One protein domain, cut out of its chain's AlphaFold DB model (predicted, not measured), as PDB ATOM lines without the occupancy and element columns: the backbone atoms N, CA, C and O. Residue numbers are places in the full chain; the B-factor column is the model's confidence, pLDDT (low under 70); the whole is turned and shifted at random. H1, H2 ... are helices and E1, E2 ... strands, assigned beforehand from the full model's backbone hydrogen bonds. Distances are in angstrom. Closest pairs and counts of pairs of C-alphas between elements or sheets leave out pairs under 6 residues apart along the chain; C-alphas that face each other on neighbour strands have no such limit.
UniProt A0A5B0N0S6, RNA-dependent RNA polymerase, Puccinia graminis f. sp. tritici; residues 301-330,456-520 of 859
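What this domain is: This is residues 301 to 330 and 456 to 520 of the 859 residues of the protein "RNA-dependent RNA polymerase" of Puccinia graminis f. sp. tritici (UniProt A0A5B0N0S6). A small, strongly twisted sheet of three strands, E2 E4 E3, makes the middle, with E5 beside its edge strand E2 and E1 set off near its other edge strand, E3. The two helices sit at opposite ends of the sheet: H2 by Leu 495 of E4, reaching to E1, and H1 as an arm that meets the sheet with residues 310 to 314 and makes part of the long axis. The printed part has 95 residues, with two named helices and five named strands in the order H1 E1 E2 H2 E3 E4 E5; the sheet is mixed and so is the class, helices and strands. The whole is compact, with a radius of gyration of the C-alphas of 13.9 A and spans of 42 by 28 by 24 A.

How they stand to each other: Start at H1, residues 304 to 315, which is on the sheet of E2, residues 458 to 461, E4, residues 489 to 495, and E3, residues 481 to 486, but only grazes it. Its closest C-alphas to E3 are those of Leu 313 and Arg 485, 7.8 A apart. Next comes E1, residues 319 to 324, which pairs with no named strand and is near E3. The closest C-alphas of E1 and H2, residues 463 to 472, are those of Ser 321 and Ala 472, at 5.8 A. H2 is on the sheet too and only grazes it, with residues 463 to 469. Look at E2 and E4: they are parallel, with N 461 and O 494 2.8 A apart. E3 and E4 form an antiparallel hairpin, with N 482 and O 493 at 2.8 A. E5, residues 506 to 509, pairs with no named strand; its closest C-alpha pair to E2 is Ile 506 and Ile 461, at 4.5 A. Residues 329 to 330 pair with 506 to 507 of E5, parallel. Every O i to N i+4 pair is within hydrogen-bond range in H2, and 5 of 8 in H1.

Where its parts are: Find C-alpha 304 at (38.357, 43.727, 14.721); from there H1 runs 17.6 A to C-alpha 315. E1 covers 15.0 A, E2 10.0 A and H2 13.9 A. E3 starts at C-alpha 481, (44.931, 15.344, 26.471), and spans 14.9 A; E4 spans 17.4 A. E5 covers 10.1 A and ends at C-alpha 509, (52.074, 28.610, 23.824).

The domain as a whole: The C-alphas farthest apart are those of Thr 301 and Ser 476, at 44.8 A. Residues 331 to 455 are not printed, and C-alphas 330 and 456 are 16.5 A apart across this cut. Of the links printed whole, none is long. Mean pLDDT of the printed part is 93.7, and no printed residue is under 70.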
ATOM      1  N   THR A 301      46.922  46.085  17.872       90.81
ATOM      2  CA  THR A 301      47.348  45.577  16.557       90.81
ATOM      3  C   THR A 301      46.400  44.529  15.964       90.81
ATOM      4  O   THR A 301      46.530  44.180  14.789       90.81
ATOM      5  N   MET A 302      45.451  44.008  16.749       88.62
ATOM      6  CA  MET A 302      44.528  42.965  16.309       88.62
ATOM      7  C   MET A 302      43.482  43.540  15.342       88.62
ATOM      8  O   MET A 302      42.973  44.632  15.567       88.62
ATOM      9  N   LYS A 303      43.117  42.809  14.279       85.75
ATOM     10  CA  LYS A 303      41.960  43.166  13.434       85.75
ATOM     11  C   LYS A 303      40.651  42.953  14.201       85.75
ATOM     12  O   LYS A 303      40.538  41.956  14.917       85.75
ATOM     13  N   ILE A 304      39.649  43.811  14.008       82.88
ATOM     14  CA  ILE A 304      38.357  43.727  14.721       82.88
ATOM     15  C   ILE A 304      37.633  42.392  14.485       82.88
ATOM     16  O   ILE A 304      37.135  41.793  15.434       82.88
ATOM     17  N   SER A 305      37.652  41.847  13.265       77.50
ATOM     18  CA  SER A 305      37.153  40.486  12.982       77.50
ATOM     19  C   SER A 305      37.805  39.414  13.872       77.50
ATOM     20  O   SER A 305      37.119  38.578  14.469       77.50
ATOM     21  N   LYS A 306      39.134  39.468  14.032       82.12
ATOM     22  CA  LYS A 306      39.897  38.559  14.900       82.12
ATOM     23  C   LYS A 306      39.564  38.802  16.377       82.12
ATOM     24  O   LYS A 306      39.329  37.828  17.086       82.12
ATOM     25  N   PHE A 307      39.455  40.058  16.811       87.56
ATOM     26  CA  PHE A 307      39.055  40.452  18.169       87.56
ATOM     27  C   PHE A 307      37.659  39.925  18.541       87.56
ATOM     28  O   PHE A 307      37.496  39.264  19.568       87.56
ATOM     29  N   ASN A 308      36.675  40.088  17.655       84.81
ATOM     30  CA  ASN A 308      35.320  39.564  17.832       84.81
ATOM     31  C   ASN A 308      35.333  38.032  17.974       84.81
ATOM     32  O   ASN A 308      34.755  37.502  18.924       84.81
ATOM     33  N   SER A 309      36.103  37.325  17.135       84.06
ATOM     34  CA  SER A 309      36.295  35.868  17.263       84.06
ATOM     35  C   SER A 309      36.947  35.438  18.589       84.06
ATOM     36  O   SER A 309      36.796  34.289  19.003       84.06
ATOM     37  N   ARG A 310      37.676  36.335  19.274       88.31
ATOM     38  CA  ARG A 310      38.312  36.056  20.574       88.31
ATOM     39  C   ARG A 310      37.350  36.265  21.738       88.31
ATOM     40  O   ARG A 310      37.370  35.471  22.673       88.31
ATOM     41  N   LEU A 311      36.461  37.254  21.663       89.06
ATOM     42  CA  LEU A 311      35.371  37.415  22.636       89.06
ATOM     43  C   LEU A 311      34.396  36.230  22.606       89.06
ATOM     44  O   LEU A 311      34.016  35.712  23.655       89.06
ATOM     45  N   GLN A 312      34.063  35.736  21.408       88.88
ATOM     46  CA  GLN A 312      33.215  34.551  21.208       88.88
ATOM     47  C   GLN A 312      33.757  33.279  21.890       88.88
ATOM     48  O   GLN A 312      32.993  32.339  22.123       88.88
ATOM     49  N   LEU A 313      35.049  33.234  22.250       89.38
ATOM     50  CA  LEU A 313      35.626  32.117  23.000       89.38
ATOM     51  C   LEU A 313      34.957  31.934  24.370       89.38
ATOM     52  O   LEU A 313      34.843  30.791  24.811       89.38
ATOM     53  N   GLY A 314      34.469  33.012  24.996       91.12
ATOM     54  CA  GLY A 314      33.765  32.952  26.280       91.12
ATOM     55  C   GLY A 314      32.356  32.353  26.194       91.12
ATOM     56  O   GLY A 314      31.848  31.829  27.180       91.12
ATOM     57  N   LEU A 315      31.752  32.332  24.997       92.12
ATOM     58  CA  LEU A 315      30.509  31.604  24.709       92.12
ATOM     59  C   LEU A 315      30.754  30.122  24.372       92.12
ATOM     60  O   LEU A 315      29.851  29.433  23.892       92.12
ATOM     61  N   SER A 316      31.974  29.592  24.528       89.44
ATOM     62  CA  SER A 316      32.191  28.146  24.409       89.44
ATOM     63  C   SER A 316      31.605  27.395  25.594       89.44
ATOM     64  O   SER A 316      32.091  27.507  26.716       89.44
ATOM     65  N   THR A 317      30.599  26.583  25.273       89.94
ATOM     66  CA  THR A 317      30.134  25.413  26.016       89.94
ATOM     67  C   THR A 317      31.328  24.686  26.628       89.94
ATOM     68  O   THR A 317      32.158  24.147  25.893       89.94
ATOM     69  N   THR A 318      31.469  24.774  27.948       92.38
ATOM     70  CA  THR A 318      32.647  24.294  28.677       92.38
ATOM     71  C   THR A 318      32.328  23.971  30.128       92.38
ATOM     72  O   THR A 318      31.650  24.738  30.813       92.38
ATOM     73  N   THR A 319      32.935  22.900  30.623       90.12
ATOM     74  CA  THR A 319      32.939  22.494  32.029       90.12
ATOM     75  C   THR A 319      33.987  23.292  32.812       90.12
ATOM     76  O   THR A 319      35.163  23.237  32.442       90.12
ATOM     77  N   PRO A 320      33.650  24.014  33.894       93.12
ATOM     78  CA  PRO A 320      34.669  24.477  34.833       93.12
ATOM     79  C   PRO A 320      35.290  23.260  35.540       93.12
ATOM     80  O   PRO A 320      34.572  22.348  35.933       93.12
ATOM     81  N   SER A 321      36.616  23.224  35.689       95.31
ATOM     82  CA  SER A 321      37.312  22.111  36.352       95.31
ATOM     83  C   SER A 321      38.152  22.602  37.535       95.31
ATOM     84  O   SER A 321      37.608  22.953  38.578       95.31
ATOM     85  N   ILE A 322      39.470  22.678  37.378       97.38
ATOM     86  CA  ILE A 322      40.395  23.234  38.370       97.38
ATOM     87  C   ILE A 322      40.592  24.744  38.182       97.38
ATOM     88  O   ILE A 322      40.223  25.313  37.150       97.38
ATOM     89  N   LYS A 323      41.216  25.398  39.167       97.75
ATOM     90  CA  LYS A 323      41.679  26.790  39.078       97.75
ATOM     91  C   LYS A 323      43.198  26.850  39.238       97.75
ATOM     92  O   LYS A 323      43.750  26.107  40.042       97.75
ATOM     93  N   PHE A 324      43.843  27.747  38.500       97.94
ATOM     94  CA  PHE A 324      45.276  28.026  38.581       97.94
ATOM     95  C   PHE A 324      45.539  29.407  39.175       97.94
ATOM     96  O   PHE A 324      44.896  30.387  38.797       97.94
ATOM     97  N   ASN A 325      46.546  29.501  40.037       96.12
ATOM     98  CA  ASN A 325      47.130  30.774  40.437       96.12
ATOM     99  C   ASN A 325      48.007  31.336  39.307       96.12
ATOM    100  O   ASN A 325      48.544  30.601  38.477       96.12
ATOM    101  N   LEU A 326      48.204  32.655  39.281       94.88
ATOM    102  CA  LEU A 326      48.900  33.338  38.180       94.88
ATOM    103  C   LEU A 326      50.372  32.916  38.006       94.88
ATOM    104  O   LEU A 326      50.886  32.964  36.892       94.88
ATOM    105  N   ASN A 327      51.034  32.455  39.071       92.06
ATOM    106  CA  ASN A 327      52.391  31.894  39.033       92.06
ATOM    107  C   ASN A 327      52.454  30.442  38.511       92.06
ATOM    108  O   ASN A 327      53.528  29.964  38.157       92.06
ATOM    109  N   GLN A 328      51.319  29.740  38.446       95.88
ATOM    110  CA  GLN A 328      51.210  28.386  37.890       95.88
ATOM    111  C   GLN A 328      50.952  28.394  36.372       95.88
ATOM    112  O   GLN A 328      51.055  27.346  35.732       95.88
ATOM    113  N   ILE A 329      50.636  29.562  35.792       97.25
ATOM    114  CA  ILE A 329      50.412  29.763  34.354       97.25
ATOM    115  C   ILE A 329      51.720  30.224  33.698       97.25
ATOM    116  O   ILE A 329      52.145  31.374  33.834       97.25
ATOM    117  N   ARG A 330      52.346  29.311  32.958       96.81
ATOM    118  CA  ARG A 330      53.668  29.469  32.347       96.81
ATOM    119  C   ARG A 330      53.509  29.816  30.870       96.81
ATOM    120  O   ARG A 330      52.912  29.047  30.124       96.81
ATOM    121  N   ASP A 456      51.419  24.150  16.912       95.81
ATOM    122  CA  ASP A 456      50.281  25.077  16.847       95.81
ATOM    123  C   ASP A 456      49.067  24.525  17.606       95.81
ATOM    124  O   ASP A 456      48.543  23.466  17.277       95.81
ATOM    125  N   GLY A 457      48.652  25.225  18.660       96.94
ATOM    126  CA  GLY A 457      47.475  24.899  19.450       96.94
ATOM    127  C   GLY A 457      47.721  24.000  20.662       96.94
ATOM    128  O   GLY A 457      46.790  23.858  21.457       96.94
ATOM    129  N   ALA A 458      48.929  23.462  20.885       98.12
ATOM    130  CA  ALA A 458      49.169  22.467  21.940       98.12
ATOM    131  C   ALA A 458      50.346  22.743  22.894       98.12
ATOM    132  O   ALA A 458      51.459  23.072  22.483       98.12
ATOM    133  N   ALA A 459      50.116  22.524  24.192       97.94
ATOM    134  CA  ALA A 459      51.101  22.724  25.260       97.94
ATOM    135  C   ALA A 459      50.970  21.688  26.391       97.94
ATOM    136  O   ALA A 459      50.001  20.934  26.450       97.94
ATOM    137  N   ALA A 460      51.942  21.660  27.306       97.50
ATOM    138  CA  ALA A 460      51.955  20.726  28.427       97.50
ATOM    139  C   ALA A 460      51.087  21.189  29.618       97.50
ATOM    140  O   ALA A 460      50.973  22.383  29.909       97.50
ATOM    141  N   ILE A 461      50.532  20.230  30.362       98.00
ATOM    142  CA  ILE A 461      49.930  20.420  31.690       98.00
ATOM    143  C   ILE A 461      50.601  19.482  32.704       98.00
ATOM    144  O   ILE A 461      50.883  18.320  32.403       98.00
ATOM    145  N   GLY A 462      50.887  19.979  33.909       97.31
ATOM    146  CA  GLY A 462      51.525  19.191  34.965       97.31
ATOM    147  C   GLY A 462      50.623  18.069  35.503       97.31
ATOM    148  O   GLY A 462      49.392  18.174  35.469       97.31
ATOM    149  N   TRP A 463      51.217  16.981  36.008       97.00
ATOM    150  CA  TRP A 463      50.446  15.807  36.441       97.00
ATOM    151  C   TRP A 463      49.555  16.101  37.648       97.00
ATOM    152  O   TRP A 463      48.435  15.600  37.684       97.00
ATOM    153  N   GLY A 464      49.987  16.945  38.590       97.06
ATOM    154  CA  GLY A 464      49.155  17.353  39.727       97.06
ATOM    155  C   GLY A 464      47.885  18.086  39.290       97.06
ATOM    156  O   GLY A 464      46.793  17.815  39.791       97.06
ATOM    157  N   ALA A 465      47.996  18.940  38.270       97.88
ATOM    158  CA  ALA A 465      46.843  19.599  37.664       97.88
ATOM    159  C   ALA A 465      45.930  18.601  36.920       97.88
ATOM    160  O   ALA A 465      44.713  18.622  37.105       97.88
ATOM    161  N   ALA A 466      46.494  17.672  36.142       97.81
ATOM    162  CA  ALA A 466      45.720  16.640  35.446       97.81
ATOM    163  C   ALA A 466      45.002  15.667  36.410       97.81
ATOM    164  O   ALA A 466      43.846  15.304  36.188       97.81
ATOM    165  N   LEU A 467      45.640  15.293  37.524       97.50
ATOM    166  CA  LEU A 467      45.025  14.519  38.609       97.50
ATOM    167  C   LEU A 467      43.911  15.313  39.311       97.50
ATOM    168  O   LEU A 467      42.862  14.747  39.628       97.50
ATOM    169  N   GLY A 468      44.095  16.626  39.485       97.25
ATOM    170  CA  GLY A 468      43.048  17.541  39.940       97.25
ATOM    171  C   GLY A 468      41.833  17.557  39.007       97.25
ATOM    172  O   GLY A 468      40.705  17.432  39.479       97.25
ATOM    173  N   ILE A 469      42.050  17.617  37.687       97.19
ATOM    174  CA  ILE A 469      40.982  17.521  36.675       97.19
ATOM    175  C   ILE A 469      40.275  16.163  36.753       97.19
ATOM    176  O   ILE A 469      39.047  16.123  36.792       97.19
ATOM    177  N   LYS A 470      41.027  15.056  36.835       96.19
ATOM    178  CA  LYS A 470      40.467  13.705  37.005       96.19
ATOM    179  C   LYS A 470      39.527  13.637  38.212       96.19
ATOM    180  O   LYS A 470      38.434  13.091  38.088       96.19
ATOM    181  N   LYS A 471      39.943  14.195  39.358       95.75
ATOM    182  CA  LYS A 471      39.134  14.251  40.586       95.75
ATOM    183  C   LYS A 471      37.895  15.134  40.404       95.75
ATOM    184  O   LYS A 471      36.803  14.690  40.733       95.75
ATOM    185  N   ALA A 472      38.054  16.338  39.852       91.38
ATOM    186  CA  ALA A 472      36.962  17.294  39.642       91.38
ATOM    187  C   ALA A 472      35.883  16.789  38.665       91.38
ATOM    188  O   ALA A 472      34.719  17.135  38.815       91.38
ATOM    189  N   LEU A 473      36.262  15.961  37.684       88.81
ATOM    190  CA  LEU A 473      35.355  15.365  36.696       88.81
ATOM    191  C   LEU A 473      34.924  13.920  37.028       88.81
ATOM    192  O   LEU A 473      34.297  13.269  36.194       88.81
ATOM    193  N   GLY A 474      35.300  13.370  38.190       90.56
ATOM    194  CA  GLY A 474      34.937  12.001  38.592       90.56
ATOM    195  C   GLY A 474      35.446  10.885  37.660       90.56
ATOM    196  O   GLY A 474      34.843   9.815  37.582       90.56
ATOM    197  N   LEU A 475      36.534  11.108  36.912       90.25
ATOM    198  CA  LEU A 475      36.954  10.197  35.841       90.25
ATOM    199  C   LEU A 475      37.643   8.931  36.377       90.25
ATOM    200  O   LEU A 475      38.587   8.982  37.167       90.25
ATOM    201  N   SER A 476      37.245   7.769  35.851       90.69
ATOM    202  CA  SER A 476      37.831   6.461  36.202       90.69
ATOM    203  C   SER A 476      39.247   6.226  35.648       90.69
ATOM    204  O   SER A 476      39.936   5.297  36.064       90.69
ATOM    205  N   TYR A 477      39.715   7.075  34.733       92.38
ATOM    206  CA  TYR A 477      41.051   7.054  34.129       92.38
ATOM    207  C   TYR A 477      41.612   8.481  34.060       92.38
ATOM    208  O   TYR A 477      40.897   9.436  34.353       92.38
ATOM    209  N   LEU A 478      42.895   8.628  33.728       94.62
ATOM    210  CA  LEU A 478      43.535   9.929  33.523       94.62
ATOM    211  C   LEU A 478      43.632  10.197  32.011       94.62
ATOM    212  O   LEU A 478      44.345   9.453  31.341       94.62
ATOM    213  N   PRO A 479      42.927  11.197  31.452       95.81
ATOM    214  CA  PRO A 479      43.104  11.579  30.053       95.81
ATOM    215  C   PRO A 479      44.532  12.066  29.762       95.81
ATOM    216  O   PRO A 479      45.122  12.801  30.559       95.81
ATOM    217  N   ALA A 480      45.066  11.687  28.600       96.25
ATOM    218  CA  ALA A 480      46.363  12.147  28.111       96.25
ATOM    219  C   ALA A 480      46.306  13.566  27.515       96.25
ATOM    220  O   ALA A 480      47.327  14.254  27.511       96.25
ATOM    221  N   ALA A 481      45.134  14.010  27.034       97.69
ATOM    222  CA  ALA A 481      44.931  15.344  26.471       97.69
ATOM    223  C   ALA A 481      43.557  15.967  26.808       97.69
ATOM    224  O   ALA A 481      42.552  15.267  26.939       97.69
ATOM    225  N   TYR A 482      43.506  17.300  26.899       98.06
ATOM    226  CA  TYR A 482      42.339  18.101  27.294       98.06
ATOM    227  C   TYR A 482      42.148  19.274  26.326       98.06
ATOM    228  O   TYR A 482      42.981  20.176  26.276       98.06
ATOM    229  N   GLN A 483      41.055  19.300  25.562       98.38
ATOM    230  CA  GLN A 483      40.704  20.454  24.733       98.38
ATOM    231  C   GLN A 483      39.974  21.467  25.613       98.38
ATOM    232  O   GLN A 483      38.919  21.149  26.161       98.38
ATOM    233  N   ALA A 484      40.505  22.679  25.767       97.44
ATOM    234  CA  ALA A 484      40.042  23.590  26.816       97.44
ATOM    235  C   ALA A 484      40.166  25.085  26.463       97.44
ATOM    236  O   ALA A 484      40.534  25.475  25.347       97.44
ATOM    237  N   ARG A 485      39.811  25.927  27.439       97.06
ATOM    238  CA  ARG A 485      39.927  27.387  27.453       97.06
ATOM    239  C   ARG A 485      40.412  27.871  28.811       97.06
ATOM    240  O   ARG A 485      39.900  27.453  29.850       97.06
ATOM    241  N   ILE A 486      41.345  28.813  28.794       96.62
ATOM    242  CA  ILE A 486      41.842  29.494  29.991       96.62
ATOM    243  C   ILE A 486      42.264  30.917  29.615       96.62
ATOM    244  O   ILE A 486      42.962  31.111  28.617       96.62
ATOM    245  N   LEU A 487      41.817  31.923  30.375       93.56
ATOM    246  CA  LEU A 487      41.948  33.342  30.008       93.56
ATOM    247  C   LEU A 487      41.364  33.594  28.602       93.56
ATOM    248  O   LEU A 487      40.191  33.312  28.374       93.56
ATOM    249  N   LYS A 488      42.172  34.065  27.643       93.56
ATOM    250  CA  LYS A 488      41.817  34.104  26.209       93.56
ATOM    251  C   LYS A 488      42.721  33.195  25.379       93.56
ATOM    252  O   LYS A 488      43.080  33.501  24.245       93.56
ATOM    253  N   SER A 489      43.045  32.038  25.951       96.44
ATOM    254  CA  SER A 489      43.772  30.953  25.296       96.44
ATOM    255  C   SER A 489      42.813  29.847  24.853       96.44
ATOM    256  O   SER A 489      41.885  29.490  25.586       96.44
ATOM    257  N   LYS A 490      43.045  29.288  23.663       96.31
ATOM    258  CA  LYS A 490      42.367  28.088  23.142       96.31
ATOM    259  C   LYS A 490      43.428  27.094  22.703       96.31
ATOM    260  O   LYS A 490      44.348  27.491  21.990       96.31
ATOM    261  N   GLY A 491      43.220  25.828  23.045       97.25
ATOM    262  CA  GLY A 491      44.009  24.741  22.498       97.25
ATOM    263  C   GLY A 491      43.727  23.391  23.137       97.25
ATOM    264  O   GLY A 491      42.724  23.206  23.841       97.25
ATOM    265  N   LEU A 492      44.662  22.481  22.898       98.44
ATOM    266  CA  LEU A 492      44.786  21.188  23.547       98.44
ATOM    267  C   LEU A 492      45.924  21.247  24.576       98.44
ATOM    268  O   LEU A 492      46.986  21.810  24.318       98.44
ATOM    269  N   TRP A 493      45.722  20.652  25.744       98.69
ATOM    270  CA  TRP A 493      46.770  20.478  26.746       98.69
ATOM    271  C   TRP A 493      47.042  19.000  26.951       98.69
ATOM    272  O   TRP A 493      46.112  18.258  27.254       98.69
ATOM    273  N   TYR A 494      48.288  18.574  26.778       98.00
ATOM    274  CA  TYR A 494      48.720  17.185  26.935       98.00
ATOM    275  C   TYR A 494      49.540  17.004  28.219       98.00
ATOM    276  O   TYR A 494      50.161  17.954  28.698       98.00
ATOM    277  N   LEU A 495      49.539  15.801  28.800       96.56
ATOM    278  CA  LEU A 495      50.319  15.508  30.011       96.56
ATOM    279  C   LEU A 495      51.799  15.889  29.841       96.56
ATOM    280  O   LEU A 495      52.401  15.622  28.808       96.56
ATOM    281  N   SER A 496      52.409  16.495  30.858       94.31
ATOM    282  CA  SER A 496      53.856  16.731  30.871       94.31
ATOM    283  C   SER A 496      54.628  15.413  30.737       94.31
ATOM    284  O   SER A 496      54.298  14.434  31.407       94.31
ATOM    285  N   ARG A 497      55.719  15.396  29.957       88.50
ATOM    286  CA  ARG A 497      56.644  14.245  29.935       88.50
ATOM    287  C   ARG A 497      57.312  13.998  31.295       88.50
ATOM    288  O   ARG A 497      57.697  12.874  31.595       88.50
ATOM    289  N   ASP A 498      57.457  15.051  32.100       84.88
ATOM    290  CA  ASP A 498      58.112  14.997  33.400       84.88
ATOM    291  C   ASP A 498      57.074  14.535  34.435       84.88
ATOM    292  O   ASP A 498      56.109  15.253  34.715       84.88
ATOM    293  N   LEU A 499      57.258  13.319  34.966       85.94
ATOM    294  CA  LEU A 499      56.345  12.634  35.895       85.94
ATOM    295  C   LEU A 499      56.424  13.218  37.320       85.94
ATOM    296  O   LEU A 499      56.808  12.550  38.277       85.94
ATOM    297  N   ASP A 500      56.051  14.485  37.446       90.06
ATOM    298  CA  ASP A 500      55.929  15.218  38.706       90.06
ATOM    299  C   ASP A 500      54.451  15.288  39.124       90.06
ATOM    300  O   ASP A 500      53.695  16.142  38.649       90.06
ATOM    301  N   LYS A 501      54.034  14.361  39.999       89.56
ATOM    302  CA  LYS A 501      52.645  14.240  40.483       89.56
ATOM    303  C   LYS A 501      52.184  15.431  41.328       89.56
ATOM    304  O   LYS A 501      50.979  15.655  41.392       89.56
ATOM    305  N   ASP A 502      53.109  16.188  41.909       91.69
ATOM    306  CA  ASP A 502      52.812  17.392  42.693       91.69
ATOM    307  C   ASP A 502      52.854  18.661  41.816       91.69
ATOM    308  O   ASP A 502      52.380  19.731  42.205       91.69
ATOM    309  N   GLY A 503      53.336  18.523  40.576       92.94
ATOM    310  CA  GLY A 503      53.410  19.550  39.546       92.94
ATOM    311  C   GLY A 503      52.046  20.108  39.144       92.94
ATOM    312  O   GLY A 503      51.442  19.687  38.154       92.94
ATOM    313  N   PHE A 504      51.571  21.103  39.889       96.81
ATOM    314  CA  PHE A 504      50.331  21.827  39.619       96.81
ATOM    315  C   PHE A 504      50.611  23.106  38.814       96.81
ATOM    316  O   PHE A 504      50.803  24.193  39.361       96.81
ATOM    317  N   TRP A 505      50.683  22.967  37.490       97.56
ATOM    318  CA  TRP A 505      50.980  24.060  36.560       97.56
ATOM    319  C   TRP A 505      50.439  23.778  35.157       97.56
ATOM    320  O   TRP A 505      50.092  22.643  34.825       97.56
ATOM    321  N   ILE A 506      50.394  24.818  34.325       98.25
ATOM    322  CA  ILE A 506      49.989  24.744  32.919       98.25
ATOM    323  C   ILE A 506      50.901  25.621  32.056       98.25
ATOM    324  O   ILE A 506      51.184  26.764  32.417       98.25
ATOM    325  N   GLU A 507      51.379  25.093  30.930       97.94
ATOM    326  CA  GLU A 507      52.051  25.890  29.900       97.94
ATOM    327  C   GLU A 507      51.041  26.414  28.877       97.94
ATOM    328  O   GLU A 507      50.063  25.745  28.557       97.94
ATOM    329  N   ILE A 508      51.265  27.617  28.355       98.38
ATOM    330  CA  ILE A 508      50.468  28.208  27.279       98.38
ATOM    331  C   ILE A 508      51.422  28.727  26.207       98.38
ATOM    332  O   ILE A 508      52.249  29.605  26.481       98.38
ATOM    333  N   ARG A 509      51.288  28.187  24.992       97.88
ATOM    334  CA  ARG A 509      52.074  28.610  23.824       97.88
ATOM    335  C   ARG A 509      51.572  29.912  23.208       97.88
ATOM    336  O   ARG A 509      50.431  30.324  23.432       97.88
ATOM    337  N   ASP A 510      52.418  30.567  22.421       96.00
ATOM    338  CA  ASP A 510      52.087  31.840  21.776       96.00
ATOM    339  C   ASP A 510      50.947  31.695  20.765       96.00
ATOM    340  O   ASP A 510      50.049  32.537  20.731       96.00
ATOM    341  N   SER A 511      50.897  30.590  20.019       96.00
ATOM    342  CA  SER A 511      49.773  30.282  19.139       96.00
ATOM    343  C   SER A 511      48.482  30.054  19.931       96.00
ATOM    344  O   SER A 511      47.413  30.478  19.485       96.00
ATOM    345  N   GLN A 512      48.547  29.433  21.118       97.81
ATOM    346  CA  GLN A 512      47.383  29.224  21.984       97.81
ATOM    347  C   GLN A 512      46.859  30.536  22.574       97.81
ATOM    348  O   GLN A 512      45.643  30.669  22.731       97.81
ATOM    349  N   TRP A 513      47.737  31.497  22.885       96.31
ATOM    350  CA  TRP A 513      47.387  32.802  23.452       96.31
ATOM    351  C   TRP A 513      46.728  33.707  22.409       96.31
ATOM    352  O   TRP A 513      47.379  34.351  21.586       96.31
ATOM    353  N   LYS A 514      45.393  33.772  22.414       94.31
ATOM    354  CA  LYS A 514      44.659  34.429  21.329       94.31
ATOM    355  C   LYS A 514      44.471  35.947  21.529       94.31
ATOM    356  O   LYS A 514      44.102  36.597  20.547       94.31
ATOM    357  N   GLY A 515      44.723  36.499  22.724       92.94
ATOM    358  CA  GLY A 515      44.670  37.939  23.035       92.94
ATOM    359  C   GLY A 515      45.060  38.283  24.485       92.94
ATOM    360  O   GLY A 515      44.915  37.453  25.380       92.94
ATOM    361  N   ASP A 516      45.544  39.508  24.709       93.56
ATOM    362  CA  ASP A 516      46.014  39.995  26.014       93.56
ATOM    363  C   ASP A 516      44.859  40.354  26.963       93.56
ATOM    364  O   ASP A 516      43.861  40.955  26.559       93.56
ATOM    365  N   VAL A 517      45.034  40.042  28.251       93.06
ATOM    366  CA  VAL A 517      44.052  40.258  29.328       93.06
ATOM    367  C   VAL A 517      44.674  40.923  30.557       93.06
ATOM    368  O   VAL A 517      45.898  40.990  30.692       93.06
ATOM    369  N   ARG A 518      43.818  41.388  31.478       92.81
ATOM    370  CA  ARG A 518      44.206  41.846  32.819       92.81
ATOM    371  C   ARG A 518      43.744  40.839  33.875       92.81
ATOM    372  O   ARG A 518      42.570  40.485  33.889       92.81
ATOM    373  N   CYS A 519      44.635  40.462  34.786       93.69
ATOM    374  CA  CYS A 519      44.336  39.665  35.981       93.69
ATOM    375  C   CYS A 519      44.861  40.411  37.212       93.69
ATOM    376  O   CYS A 519      45.961  40.962  37.176       93.69
ATOM    377  N   LYS A 520      44.090  40.481  38.295       93.75
ATOM    378  CA  LYS A 520      44.539  41.049  39.571       93.75
ATOM    379  C   LYS A 520      45.409  40.027  40.319       93.75
ATOM    380  O   LYS A 520      45.159  38.829  40.217       93.75
TER     381      LYS A 520